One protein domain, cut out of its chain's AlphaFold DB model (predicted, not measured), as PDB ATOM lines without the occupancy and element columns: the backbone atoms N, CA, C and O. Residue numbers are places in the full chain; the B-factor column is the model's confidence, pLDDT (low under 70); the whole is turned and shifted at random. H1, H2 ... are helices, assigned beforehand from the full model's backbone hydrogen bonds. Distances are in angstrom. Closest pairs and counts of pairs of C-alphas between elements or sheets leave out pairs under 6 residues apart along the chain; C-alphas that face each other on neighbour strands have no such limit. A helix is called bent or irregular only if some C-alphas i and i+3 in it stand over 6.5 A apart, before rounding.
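What this domain is: This is residues 98 to 199 of the 433 residues of an uncharacterized protein of Magnaporthe oryzae (strain 70-15 / ATCC MYA-4617 / FGSC 8958) (UniProt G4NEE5). The longest helix, H3, runs along most of the length of the model, and a helical hairpin, H5 and H6, lies across it at about a right angle, with H5 nearest the middle. H1, with the short H2 beside it, stands at the end of H3 where that helix begins, and the short H4 lies towards its other end. The printed part has 102 residues with six named helices, H1 to H6 in order along the chain, and no named strand; the class is all helix. It is compact, with a radius of gyration of the C-alphas of 12.7 A and spans of 39 by 27 by 19 A.

Where its parts are: H3, residues 131 to 151, measures 29.0 A from first to last C-alpha and begins at C-alpha 131 (73.288, 1.698, 70.555). It is irregular, with C-alphas 147 and 150 9.3 A apart, and has a kink of 41 degrees near residue 145. H5 is residues 164 to 175, 16.6 A, and H6 is residues 182 to 197, 23.0 A, with C-alpha 197 at (61.172, 23.140, 69.271). H1, residues 107 to 119, measures 18.4 A and begins at C-alpha 107 (79.696, 2.319, 71.852). H2 is residues 123 to 126, 5.1 A, and H4 is residues 156 to 159, 5.0 A.

How they stand to each other: H3 is close to H5 but not clearly touching, about perpendicular at 82 degrees; their closest C-alphas, of Cys 134 and Met 170, are 6.4 A apart. H3 and H6 are likewise close but not clearly touching, at 83 degrees, with the C-alphas of Ala 142 and Met 187 closest at 7.2 A. H5 and H6 form a helical hairpin: they touch at a shallow tilt of 24 degrees, opposite ways, with the C-alphas of Ala 171 and Ala 188 closest at 4.1 A. Residues 107 to 111 of H1 touch residues 131 to 135 of H3, the closest C-alphas being those of Trp 110 and Thr 131, 6.2 A. H1 and H5 only just touch, with 3 pairs of C-alphas within 8 A, the closest Lys 113 and Leu 173 at 6.1 A. H2 touches H1, with the C-alphas of Arg 114 and Ala 126 closest at 5.7 A. H4 is near H3, and H1 and H6 are apart. Every O i to N i+4 pair is within hydrogen-bond range in H1, H5 and H6, and 15 of 17 are in H3; H2 and H4 are too short for such a pair.

The domain as a whole: The two C-alphas farthest apart, of Lys 119 and Asp 151, are 38.8 A apart. The printed part has no cut and no long link. Mean pLDDT of the printed part is 87.0; residues 123 to 129 and residue 155 are under 70.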
ATOM      1  N   MET A  98      80.719  24.248  69.113       76.25
ATOM      2  CA  MET A  98      81.014  23.704  70.445       76.25
ATOM      3  C   MET A  98      81.193  22.172  70.455       76.25
ATOM      4  O   MET A  98      81.498  21.615  71.507       76.25
ATOM      5  N   PHE A  99      80.933  21.480  69.339       88.50
ATOM      6  CA  PHE A  99      81.087  20.028  69.200       88.50
ATOM      7  C   PHE A  99      81.123  19.598  67.723       88.50
ATOM      8  O   PHE A  99      80.598  20.284  66.848       88.50
ATOM      9  N   THR A 100      81.699  18.425  67.476       90.88
ATOM     10  CA  THR A 100      81.829  17.732  66.187       90.88
ATOM     11  C   THR A 100      81.386  16.268  66.326       90.88
ATOM     12  O   THR A 100      81.070  15.806  67.425       90.88
ATOM     13  N   SER A 101      81.376  15.499  65.234       92.06
ATOM     14  CA  SER A 101      81.113  14.052  65.292       92.06
ATOM     15  C   SER A 101      82.155  13.269  66.097       92.06
ATOM     16  O   SER A 101      81.827  12.207  66.620       92.06
ATOM     17  N   GLN A 102      83.368  13.804  66.278       92.56
ATOM     18  CA  GLN A 102      84.394  13.202  67.142       92.56
ATOM     19  C   GLN A 102      84.043  13.294  68.634       92.56
ATOM     20  O   GLN A 102      84.586  12.544  69.439       92.56
ATOM     21  N   ASP A 103      83.120  14.186  69.012       91.38
ATOM     22  CA  ASP A 103      82.654  14.337  70.392       91.38
ATOM     23  C   ASP A 103      81.533  13.350  70.763       91.38
ATOM     24  O   ASP A 103      81.052  13.361  71.902       91.38
ATOM     25  N   VAL A 104      81.088  12.515  69.817       92.00
ATOM     26  CA  VAL A 104      80.110  11.455  70.076       92.00
ATOM     27  C   VAL A 104      80.796  10.319  70.848       92.00
ATOM     28  O   VAL A 104      81.792   9.782  70.367       92.00
ATOM     29  N   PRO A 105      80.276   9.918  72.024       90.50
ATOM     30  CA  PRO A 105      80.857   8.835  72.814       90.50
ATOM     31  C   PRO A 105      80.954   7.502  72.069       90.50
ATOM     32  O   PRO A 105      80.112   7.193  71.222       90.50
ATOM     33  N   LEU A 106      81.934   6.680  72.451       89.56
ATOM     34  CA  LEU A 106      82.124   5.333  71.904       89.56
ATOM     35  C   LEU A 106      81.016   4.371  72.359       89.56
ATOM     36  O   LEU A 106      80.420   4.558  73.420       89.56
ATOM     37  N   SER A 107      80.786   3.288  71.603       89.25
ATOM     38  CA  SER A 107      79.696   2.319  71.852       89.25
ATOM     39  C   SER A 107      79.603   1.836  73.291       89.25
ATOM     40  O   SER A 107      78.531   1.889  73.889       89.25
ATOM     41  N   LYS A 108      80.741   1.460  73.882       91.00
ATOM     42  CA  LYS A 108      80.793   0.961  75.258       91.00
ATOM     43  C   LYS A 108      80.163   1.937  76.261       91.00
ATOM     44  O   LYS A 108      79.496   1.514  77.196       91.00
ATOM     45  N   GLU A 109      80.341   3.240  76.061       87.69
ATOM     46  CA  GLU A 109      79.786   4.254  76.961       87.69
ATOM     47  C   GLU A 109      78.270   4.377  76.829       87.69
ATOM     48  O   GLU A 109      77.573   4.572  77.826       87.69
ATOM     49  N   TRP A 110      77.754   4.278  75.605       88.19
ATOM     50  CA  TRP A 110      76.317   4.274  75.352       88.19
ATOM     51  C   TRP A 110      75.655   3.056  75.992       88.19
ATOM     52  O   TRP A 110      74.629   3.217  76.652       88.19
ATOM     53  N   ASP A 111      76.276   1.881  75.875       89.50
ATOM     54  CA  ASP A 111      75.800   0.645  76.499       89.50
ATOM     55  C   ASP A 111      75.777   0.764  78.029       89.50
ATOM     56  O   ASP A 111      74.739   0.542  78.650       89.50
ATOM     57  N   GLU A 112      76.868   1.228  78.650       89.75
ATOM     58  CA  GLU A 112      76.940   1.442  80.103       89.75
ATOM     59  C   GLU A 112      75.879   2.437  80.605       89.75
ATOM     60  O   GLU A 112      75.275   2.258  81.672       89.75
ATOM     61  N   LYS A 113      75.639   3.511  79.845       88.06
ATOM     62  CA  LYS A 113      74.617   4.513  80.166       88.06
ATOM     63  C   LYS A 113      73.214   3.944  80.006       88.06
ATOM     64  O   LYS A 113      72.383   4.156  80.885       88.06
ATOM     65  N   ARG A 114      72.957   3.194  78.936       86.31
ATOM     66  CA  ARG A 114      71.681   2.518  78.681       86.31
ATOM     67  C   ARG A 114      71.370   1.487  79.763       86.31
ATOM     68  O   ARG A 114      70.273   1.507  80.312       86.31
ATOM     69  N   GLU A 115      72.339   0.653  80.137       87.62
ATOM     70  CA  GLU A 115      72.211  -0.296  81.249       87.62
ATOM     71  C   GLU A 115      71.879   0.392  82.570       87.62
ATOM     72  O   GLU A 115      71.123  -0.137  83.387       87.62
ATOM     73  N   ARG A 116      72.436   1.582  82.805       85.38
ATOM     74  CA  ARG A 116      72.098   2.361  83.992       85.38
ATOM     75  C   ARG A 116      70.650   2.825  83.971       85.38
ATOM     76  O   ARG A 116      69.969   2.651  84.975       85.38
ATOM     77  N   LEU A 117      70.172   3.346  82.840       81.31
ATOM     78  CA  LEU A 117      68.768   3.737  82.705       81.31
ATOM     79  C   LEU A 117      67.828   2.539  82.910       81.31
ATOM     80  O   LEU A 117      66.800   2.683  83.568       81.31
ATOM     81  N   LEU A 118      68.210   1.348  82.432       81.94
ATOM     82  CA  LEU A 118      67.484   0.101  82.705       81.94
ATOM     83  C   LEU A 118      67.429  -0.205  84.208       81.94
ATOM     84  O   LEU A 118      66.354  -0.451  84.747       81.94
ATOM     85  N   LYS A 119      68.566  -0.125  84.912       83.25
ATOM     86  CA  LYS A 119      68.636  -0.335  86.374       83.25
ATOM     87  C   LYS A 119      67.829   0.699  87.167       83.25
ATOM     88  O   LYS A 119      67.381   0.403  88.272       83.25
ATOM     89  N   GLU A 120      67.641   1.895  86.616       77.94
ATOM     90  CA  GLU A 120      66.821   2.969  87.189       77.94
ATOM     91  C   GLU A 120      65.320   2.820  86.870       77.94
ATOM     92  O   GLU A 120      64.517   3.637  87.317       77.94
ATOM     93  N   GLY A 121      64.921   1.764  86.149       73.62
ATOM     94  CA  GLY A 121      63.526   1.480  85.811       73.62
ATOM     95  C   GLY A 121      63.007   2.243  84.590       73.62
ATOM     96  O   GLY A 121      61.806   2.226  84.328       73.62
ATOM     97  N   MET A 122      63.880   2.884  83.806       71.88
ATOM     98  CA  MET A 122      63.515   3.557  82.551       71.88
ATOM     99  C   MET A 122      63.549   2.583  81.360       71.88
ATOM    100  O   MET A 122      64.123   2.869  80.307       71.88
ATOM    101  N   GLU A 123      62.939   1.405  81.523       68.38
ATOM    102  CA  GLU A 123      62.959   0.318  80.533       68.38
ATOM    103  C   GLU A 123      62.340   0.729  79.199       68.38
ATOM    104  O   GLU A 123      62.938   0.517  78.144       68.38
ATOM    105  N   ALA A 124      61.187   1.400  79.238       65.25
ATOM    106  CA  ALA A 124      60.511   1.878  78.034       65.25
ATOM    107  C   ALA A 124      61.373   2.856  77.219       65.25
ATOM    108  O   ALA A 124      61.252   2.909  75.998       65.25
ATOM    109  N   ASP A 125      62.259   3.604  77.875       66.25
ATOM    110  CA  ASP A 125      63.119   4.592  77.231       66.25
ATOM    111  C   ASP A 125      64.426   3.963  76.729       66.25
ATOM    112  O   ASP A 125      64.883   4.268  75.627       66.25
ATOM    113  N   ALA A 126      64.994   3.025  77.490       64.81
ATOM    114  CA  ALA A 126      66.216   2.314  77.131       64.81
ATOM    115  C   ALA A 126      66.008   1.237  76.048       64.81
ATOM    116  O   ALA A 126      66.932   0.940  75.290       64.81
ATOM    117  N   VAL A 127      64.813   0.647  75.933       66.50
ATOM    118  CA  VAL A 127      64.500  -0.356  74.895       66.50
ATOM    119  C   VAL A 127      64.333   0.279  73.511       66.50
ATOM    120  O   VAL A 127      64.604  -0.368  72.504       66.50
ATOM    121  N   ARG A 128      63.940   1.556  73.435       69.44
ATOM    122  CA  ARG A 128      63.645   2.237  72.159       69.44
ATOM    123  C   ARG A 128      64.862   2.521  71.289       69.44
ATOM    124  O   ARG A 128      64.688   2.920  70.139       69.44
ATOM    125  N   LEU A 129      66.060   2.375  71.835       68.81
ATOM    126  CA  LEU A 129      67.282   2.840  71.216       68.81
ATOM    127  C   LEU A 129      68.314   1.719  71.154       68.81
ATOM    128  O   LEU A 129      68.866   1.298  72.169       68.81
ATOM    129  N   ASP A 130      68.565   1.260  69.936       85.94
ATOM    130  CA  ASP A 130      69.760   0.500  69.604       85.94
ATOM    131  C   ASP A 130      70.994   1.420  69.684       85.94
ATOM    132  O   ASP A 130      70.953   2.578  69.249       85.94
ATOM    133  N   THR A 131      72.074   0.920  70.283       88.50
ATOM    134  CA  THR A 131      73.288   1.698  70.555       88.50
ATOM    135  C   THR A 131      73.942   2.174  69.259       88.50
ATOM    136  O   THR A 131      74.299   3.348  69.147       88.50
ATOM    137  N   GLU A 132      74.029   1.305  68.251       90.81
ATOM    138  CA  GLU A 132      74.615   1.641  66.949       90.81
ATOM    139  C   GLU A 132      73.810   2.747  66.251       90.81
ATOM    140  O   GLU A 132      74.364   3.747  65.783       90.81
ATOM    141  N   SER A 133      72.483   2.626  66.279       89.25
ATOM    142  CA  SER A 133      71.556   3.628  65.752       89.25
ATOM    143  C   SER A 133      71.706   4.984  66.450       89.25
ATOM    144  O   SER A 133      71.668   6.021  65.786       89.25
ATOM    145  N   CYS A 134      71.922   5.002  67.770       89.56
ATOM    146  CA  CYS A 134      72.152   6.242  68.519       89.56
ATOM    147  C   CYS A 134      73.441   6.935  68.117       89.56
ATOM    148  O   CYS A 134      73.437   8.142  67.899       89.56
ATOM    149  N   ILE A 135      74.534   6.182  68.015       92.06
ATOM    150  CA  ILE A 135      75.837   6.731  67.632       92.06
ATOM    151  C   ILE A 135      75.738   7.323  66.231       92.06
ATOM    152  O   ILE A 135      76.106   8.477  66.023       92.06
ATOM    153  N   LYS A 136      75.162   6.572  65.288       93.56
ATOM    154  CA  LYS A 136      74.992   7.012  63.905       93.56
ATOM    155  C   LYS A 136      74.158   8.292  63.800       93.56
ATOM    156  O   LYS A 136      74.566   9.232  63.120       93.56
ATOM    157  N   GLU A 137      73.011   8.356  64.475       94.06
ATOM    158  CA  GLU A 137      72.157   9.551  64.457       94.06
ATOM    159  C   GLU A 137      72.776  10.726  65.229       94.06
ATOM    160  O   GLU A 137      72.619  11.872  64.811       94.06
ATOM    161  N   ALA A 138      73.527  10.475  66.305       94.12
ATOM    162  CA  ALA A 138      74.252  11.513  67.035       94.12
ATOM    163  C   ALA A 138      75.399  12.105  66.205       94.12
ATOM    164  O   ALA A 138      75.546  13.326  66.171       94.12
ATOM    165  N   MET A 139      76.165  11.273  65.490       95.12
ATOM    166  CA  MET A 139      77.205  11.726  64.558       95.12
ATOM    167  C   MET A 139      76.597  12.551  63.431       95.12
ATOM    168  O   MET A 139      77.034  13.671  63.185       95.12
ATOM    169  N   ARG A 140      75.520  12.049  62.820       95.19
ATOM    170  CA  ARG A 140      74.777  12.775  61.789       95.19
ATOM    171  C   ARG A 140      74.263  14.118  62.308       95.19
ATOM    172  O   ARG A 140      74.369  15.121  61.614       95.19
ATOM    173  N   PHE A 141      73.714  14.158  63.521       94.38
ATOM    174  CA  PHE A 141      73.276  15.404  64.148       94.38
ATOM    175  C   PHE A 141      74.447  16.369  64.343       94.38
ATOM    176  O   PHE A 141      74.333  17.539  63.989       94.38
ATOM    177  N   ALA A 142      75.574  15.884  64.868       94.00
ATOM    178  CA  ALA A 142      76.766  16.691  65.089       94.00
ATOM    179  C   ALA A 142      77.327  17.269  63.784       94.00
ATOM    180  O   ALA A 142      77.619  18.461  63.740       94.00
ATOM    181  N   ASP A 143      77.392  16.475  62.715       93.25
ATOM    182  CA  ASP A 143      77.851  16.930  61.401       93.25
ATOM    183  C   ASP A 143      76.922  17.994  60.799       93.25
ATOM    184  O   ASP A 143      77.385  18.970  60.214       93.25
ATOM    185  N   GLU A 144      75.603  17.845  60.943       92.25
ATOM    186  CA  GLU A 144      74.643  18.821  60.419       92.25
ATOM    187  C   GLU A 144      74.630  20.130  61.220       92.25
ATOM    188  O   GLU A 144      74.508  21.210  60.639       92.25
ATOM    189  N   VAL A 145      74.819  20.061  62.542       89.75
ATOM    190  CA  VAL A 145      75.058  21.258  63.362       89.75
ATOM    191  C   VAL A 145      76.379  21.911  62.959       89.75
ATOM    192  O   VAL A 145      76.412  23.126  62.768       89.75
ATOM    193  N   ALA A 146      77.434  21.112  62.755       88.06
ATOM    194  CA  ALA A 146      78.748  21.585  62.333       88.06
ATOM    195  C   ALA A 146      78.690  22.355  61.009       88.06
ATOM    196  O   ALA A 146      79.201  23.467  60.904       88.06
ATOM    197  N   LYS A 147      77.984  21.811  60.013       88.94
ATOM    198  CA  LYS A 147      77.775  22.471  58.715       88.94
ATOM    199  C   LYS A 147      76.946  23.749  58.820       88.94
ATOM    200  O   LYS A 147      77.143  24.672  58.035       88.94
ATOM    201  N   ALA A 148      75.980  23.793  59.738       86.88
ATOM    202  CA  ALA A 148      75.096  24.940  59.899       86.88
ATOM    203  C   ALA A 148      75.729  26.090  60.702       86.88
ATOM    204  O   ALA A 148      75.314  27.236  60.519       86.88
ATOM    205  N   GLY A 149      76.681  25.801  61.596       84.25
ATOM    206  CA  GLY A 149      77.303  26.790  62.479       84.25
ATOM    207  C   GLY A 149      76.268  27.602  63.266       84.25
ATOM    208  O   GLY A 149      75.284  27.065  63.782       84.25
ATOM    209  N   ASN A 150      76.443  28.925  63.284       76.81
ATOM    210  CA  ASN A 150      75.521  29.881  63.914       76.81
ATOM    211  C   ASN A 150      74.086  29.851  63.374       76.81
ATOM    212  O   ASN A 150      73.159  30.304  64.047       76.81
ATOM    213  N   ASP A 151      73.890  29.335  62.161       80.44
ATOM    214  CA  ASP A 151      72.569  29.237  61.554       80.44
ATOM    215  C   ASP A 151      71.818  27.971  61.981       80.44
ATOM    216  O   ASP A 151      70.688  27.750  61.522       80.44
ATOM    217  N   TRP A 152      72.399  27.127  62.850       85.12
ATOM    218  CA  TRP A 152      71.670  26.000  63.415       85.12
ATOM    219  C   TRP A 152      70.455  26.502  64.192       85.12
ATOM    220  O   TRP A 152      70.543  27.083  65.275       85.12
ATOM    221  N   ARG A 153      69.279  26.241  63.623       80.06
ATOM    222  CA  ARG A 153      68.003  26.450  64.291       80.06
ATOM    223  C   ARG A 153      67.413  25.093  64.600       80.06
ATOM    224  O   ARG A 153      67.345  24.271  63.688       80.06
ATOM    225  N   PRO A 154      66.917  24.863  65.816       74.44
ATOM    226  CA  PRO A 154      66.376  23.558  66.150       74.44
ATOM    227  C   PRO A 154      65.151  23.137  65.290       74.44
ATOM    228  O   PRO A 154      64.904  21.946  65.115       74.44
ATOM    229  N   ILE A 155      64.474  24.081  64.614       69.25
ATOM    230  CA  ILE A 155      63.517  23.819  63.511       69.25
ATOM    231  C   ILE A 155      64.131  23.009  62.344       69.25
ATOM    232  O   ILE A 155      63.448  22.139  61.805       69.25
ATOM    233  N   ARG A 156      65.411  23.214  61.993       77.31
ATOM    234  CA  ARG A 156      66.107  22.483  60.910       77.31
ATOM    235  C   ARG A 156      66.225  20.985  61.185       77.31
ATOM    236  O   ARG A 156      66.310  20.197  60.249       77.31
ATOM    237  N   ALA A 157      66.173  20.564  62.451       80.56
ATOM    238  CA  ALA A 157      66.188  19.145  62.792       80.56
ATOM    239  C   ALA A 157      64.998  18.389  62.165       80.56
ATOM    240  O   ALA A 157      65.138  17.233  61.766       80.56
ATOM    241  N   ARG A 158      63.845  19.059  62.016       81.06
ATOM    242  CA  ARG A 158      62.675  18.503  61.325       81.06
ATOM    243  C   ARG A 158      62.934  18.323  59.831       81.06
ATOM    244  O   ARG A 158      62.596  17.273  59.291       81.06
ATOM    245  N   ASP A 159      63.556  19.307  59.189       87.19
ATOM    246  CA  ASP A 159      63.878  19.264  57.756       87.19
ATOM    247  C   ASP A 159      64.876  18.137  57.451       87.19
ATOM    248  O   ASP A 159      64.778  17.446  56.437       87.19
ATOM    249  N   LEU A 160      65.773  17.870  58.402       87.62
ATOM    250  CA  LEU A 160      66.732  16.769  58.371       87.62
ATOM    251  C   LEU A 160      66.133  15.419  58.798       87.62
ATOM    252  O   LEU A 160      66.860  14.436  58.919       87.62
ATOM    253  N   LYS A 161      64.811  15.324  58.987       92.25
ATOM    254  CA  LYS A 161      64.099  14.083  59.339       92.25
ATOM    255  C   LYS A 161      64.546  13.445  60.661       92.25
ATOM    256  O   LYS A 161      64.336  12.248  60.852       92.25
ATOM    257  N   PHE A 162      65.129  14.205  61.587       92.62
ATOM    258  CA  PHE A 162      65.312  13.696  62.945       92.62
ATOM    259  C   PHE A 162      63.948  13.548  63.617       92.62
ATOM    260  O   PHE A 162      63.076  14.407  63.474       92.62
ATOM    261  N   SER A 163      63.754  12.472  64.381       92.06
ATOM    262  CA  SER A 163      62.573  12.344  65.236       92.06
ATOM    263  C   SER A 163      62.804  13.101  66.548       92.06
ATOM    264  O   SER A 163      63.876  13.015  67.153       92.06
ATOM    265  N   ALA A 164      61.793  13.834  67.019       93.44
ATOM    266  CA  ALA A 164      61.922  14.615  68.249       93.44
ATOM    267  C   ALA A 164      62.161  13.716  69.477       93.44
ATOM    268  O   ALA A 164      62.914  14.081  70.378       93.44
ATOM    269  N   SER A 165      61.576  12.513  69.485       91.75
ATOM    270  CA  SER A 165      61.826  11.499  70.508       91.75
ATOM    271  C   SER A 165      63.261  10.976  70.471       91.75
ATOM    272  O   SER A 165      63.885  10.886  71.522       91.75
ATOM    273  N   SER A 166      63.820  10.680  69.290       91.50
ATOM    274  CA  SER A 166      65.205  10.198  69.169       91.50
ATOM    275  C   SER A 166      66.185  11.241  69.696       91.50
ATOM    276  O   SER A 166      67.056  10.908  70.492       91.50
ATOM    277  N   LEU A 167      65.999  12.513  69.323       93.94
ATOM    278  CA  LEU A 167      66.821  13.614  69.833       93.94
ATOM    279  C   LEU A 167      66.737  13.728  71.358       93.94
ATOM    280  O   LEU A 167      67.762  13.860  72.015       93.94
ATOM    281  N   TYR A 168      65.533  13.639  71.929       93.75
ATOM    282  CA  TYR A 168      65.352  13.665  73.380       93.75
ATOM    283  C   TYR A 168      66.107  12.532  74.083       93.75
ATOM    284  O   TYR A 168      66.827  12.780  75.049       93.75
ATOM    285  N   TYR A 169      65.969  11.297  73.606       90.50
ATOM    286  CA  TYR A 169      66.571  10.146  74.271       90.50
ATOM    287  C   TYR A 169      68.092  10.079  74.093       90.50
ATOM    288  O   TYR A 169      68.802   9.798  75.059       90.50
ATOM    289  N   MET A 170      68.612  10.424  72.909       92.81
ATOM    290  CA  MET A 170      70.056  10.590  72.714       92.81
ATOM    291  C   MET A 170      70.608  11.670  73.652       92.81
ATOM    292  O   MET A 170      71.624  11.462  74.310       92.81
ATOM    293  N   ALA A 171      69.899  12.794  73.795       94.06
ATOM    294  CA  ALA A 171      70.283  13.848  74.725       94.06
ATOM    295  C   ALA A 171      70.284  13.381  76.190       94.06
ATOM    296  O   ALA A 171      71.186  13.743  76.947       94.06
ATOM    297  N   MET A 172      69.300  12.570  76.595       91.25
ATOM    298  CA  MET A 172      69.257  11.965  77.930       91.25
ATOM    299  C   MET A 172      70.493  11.099  78.173       91.25
ATOM    300  O   MET A 172      71.213  11.351  79.137       91.25
ATOM    301  N   LEU A 173      70.803  10.168  77.264       89.81
ATOM    302  CA  LEU A 173      71.981   9.299  77.366       89.81
ATOM    303  C   LEU A 173      73.283  10.110  77.442       89.81
ATOM    304  O   LEU A 173      74.119   9.881  78.318       89.81
ATOM    305  N   LEU A 174      73.444  11.129  76.597       90.94
ATOM    306  CA  LEU A 174      74.625  11.995  76.628       90.94
ATOM    307  C   LEU A 174      74.782  12.741  77.967       90.94
ATOM    308  O   LEU A 174      75.912  12.891  78.439       90.94
ATOM    309  N   ARG A 175      73.681  13.146  78.621       89.81
ATOM    310  CA  ARG A 175      73.714  13.812  79.941       89.81
ATOM    311  C   ARG A 175      73.806  12.868  81.136       89.81
ATOM    312  O   ARG A 175      74.177  13.345  82.211       89.81
ATOM    313  N   THR A 176      73.470  11.588  80.990       86.31
ATOM    314  CA  THR A 176      73.591  10.610  82.077       86.31
ATOM    315  C   THR A 176      75.037  10.566  82.558       86.31
ATOM    316  O   THR A 176      75.969  10.419  81.766       86.31
ATOM    317  N   ALA A 177      75.231  10.731  83.868       82.81
ATOM    318  CA  ALA A 177      76.556  10.696  84.468       82.81
ATOM    319  C   ALA A 177      77.219   9.317  84.249       82.81
ATOM    320  O   ALA A 177      76.512   8.317  84.172       82.81
ATOM    321  N   PRO A 178      78.553   9.207  84.242       83.62
ATOM    322  CA  PRO A 178      79.491  10.318  84.178       83.62
ATOM    323  C   PRO A 178      79.407  11.024  82.814       83.62
ATOM    324  O   PRO A 178      79.356  10.385  81.765       83.62
ATOM    325  N   MET A 179      79.398  12.359  82.832       77.88
ATOM    326  CA  MET A 179      79.630  13.144  81.618       77.88
ATOM    327  C   MET A 179      81.130  13.108  81.327       77.88
ATOM    328  O   MET A 179      81.913  13.614  82.128       77.88
ATOM    329  N   GLN A 180      81.517  12.486  80.213       76.56
ATOM    330  CA  GLN A 180      82.929  12.309  79.861       76.56
ATOM    331  C   GLN A 180      83.548  13.566  79.244       76.56
ATOM    332  O   GLN A 180      84.692  13.895  79.543       76.56
ATOM    333  N   SER A 181      82.783  14.303  78.432       86.31
ATOM    334  CA  SER A 181      83.249  15.528  77.782       86.31
ATOM    335  C   SER A 181      82.267  16.686  77.957       86.31
ATOM    336  O   SER A 181      81.047  16.515  78.052       86.31
ATOM    337  N   HIS A 182      82.811  17.902  77.997       86.31
ATOM    338  CA  HIS A 182      82.012  19.127  78.018       86.31
ATOM    339  C   HIS A 182      81.188  19.277  76.727       86.31
ATOM    340  O   HIS A 182      80.016  19.660  76.778       86.31
ATOM    341  N   ASN A 183      81.776  18.875  75.597       90.38
ATOM    342  CA  ASN A 183      81.181  18.928  74.263       90.38
ATOM    343  C   ASN A 183      79.966  17.998  74.138       90.38
ATOM    344  O   ASN A 183      78.928  18.427  73.635       90.38
ATOM    345  N   ALA A 184      80.013  16.789  74.711       89.88
ATOM    346  CA  ALA A 184      78.845  15.906  74.800       89.88
ATOM    347  C   ALA A 184      77.691  16.567  75.577       89.88
ATOM    348  O   ALA A 184      76.521  16.432  75.215       89.88
ATOM    349  N   GLY A 185      78.010  17.355  76.611       90.12
ATOM    350  CA  GLY A 185      77.029  18.158  77.343       90.12
ATOM    351  C   GLY A 185      76.373  19.254  76.494       90.12
ATOM    352  O   GLY A 185      75.159  19.471  76.605       90.12
ATOM    353  N   PHE A 186      77.141  19.932  75.634       90.38
ATOM    354  CA  PHE A 186      76.608  20.912  74.682       90.38
ATOM    355  C   PHE A 186      75.766  20.263  73.590       90.38
ATOM    356  O   PHE A 186      74.662  20.742  73.322       90.38
ATOM    357  N   MET A 187      76.244  19.159  73.019       92.69
ATOM    358  CA  MET A 187      75.516  18.377  72.025       92.69
ATOM    359  C   MET A 187      74.158  17.938  72.577       92.69
ATOM    360  O   MET A 187      73.120  18.219  71.978       92.69
ATOM    361  N   ALA A 188      74.139  17.372  73.786       93.62
ATOM    362  CA  ALA A 188      72.903  16.983  74.448       93.62
ATOM    363  C   ALA A 188      71.955  18.168  74.673       93.62
ATOM    364  O   ALA A 188      70.751  18.065  74.445       93.62
ATOM    365  N   LYS A 189      72.482  19.328  75.092       92.25
ATOM    366  CA  LYS A 189      71.679  20.550  75.227       92.25
ATOM    367  C   LYS A 189      71.034  20.934  73.888       92.25
ATOM    368  O   LYS A 189      69.838  21.206  73.867       92.25
ATOM    369  N   GLN A 190      71.784  20.923  72.786       92.12
ATOM    370  CA  GLN A 190      71.241  21.249  71.461       92.12
ATOM    371  C   GLN A 190      70.185  20.243  70.994       92.12
ATOM    372  O   GLN A 190      69.147  20.641  70.457       92.12
ATOM    373  N   MET A 191      70.389  18.952  71.255       95.12
ATOM    374  CA  MET A 191      69.396  17.916  70.971       95.12
ATOM    375  C   MET A 191      68.104  18.122  71.782       95.12
ATOM    376  O   MET A 191      67.014  18.076  71.209       95.12
ATOM    377  N   PHE A 192      68.191  18.448  73.082       94.94
ATOM    378  CA  PHE A 192      67.010  18.787  73.888       94.94
ATOM    379  C   PHE A 192      66.274  20.017  73.361       94.94
ATOM    380  O   PHE A 192      65.042  20.009  73.289       94.94
ATOM    381  N   LEU A 193      66.995  21.084  73.006       93.56
ATOM    382  CA  LEU A 193      66.387  22.298  72.455       93.56
ATOM    383  C   LEU A 193      65.655  21.998  71.142       93.56
ATOM    384  O   LEU A 193      64.520  22.446  70.973       93.56
ATOM    385  N   SER A 194      66.257  21.168  70.287       94.62
ATOM    386  CA  SER A 194      65.679  20.674  69.027       94.62
ATOM    387  C   SER A 194      64.412  19.871  69.235       94.62
ATOM    388  O   SER A 194      63.358  20.247  68.719       94.62
ATOM    389  N   ALA A 195      64.456  18.849  70.085       95.62
ATOM    390  CA  ALA A 195      63.270  18.075  70.434       95.62
ATOM    391  C   ALA A 195      62.146  18.966  70.999       95.62
ATOM    392  O   ALA A 195      60.976  18.821  70.636       95.62
ATOM    393  N   GLY A 196      62.499  19.941  71.843       95.69
ATOM    394  CA  GLY A 196      61.549  20.895  72.405       95.69
ATOM    395  C   GLY A 196      60.915  21.807  71.350       95.69
ATOM    396  O   GLY A 196      59.713  22.052  71.410       95.69
ATOM    397  N   GLU A 197      61.686  22.314  70.383       94.12
ATOM    398  CA  GLU A 197      61.172  23.140  69.271       94.12
ATOM    399  C   GLU A 197      60.227  22.387  68.358       94.12
ATOM    400  O   GLU A 197      59.247  22.950  67.870       94.12
ATOM    401  N   MET A 198      60.485  21.098  68.186       94.62
ATOM    402  CA  MET A 198      59.614  20.212  67.434       94.62
ATOM    403  C   MET A 198      58.294  19.909  68.160       94.62
ATOM    404  O   MET A 198      57.419  19.297  67.552       94.62
ATOM    405  N   GLY A 199      58.124  20.362  69.410       94.31
ATOM    406  CA  GLY A 199      56.904  20.198  70.200       94.31
ATOM    407  C   GLY A 199      56.897  18.964  71.103       94.31
ATOM    408  O   GLY A 199      55.843  18.606  71.623       94.31
TER     409      GLY A 199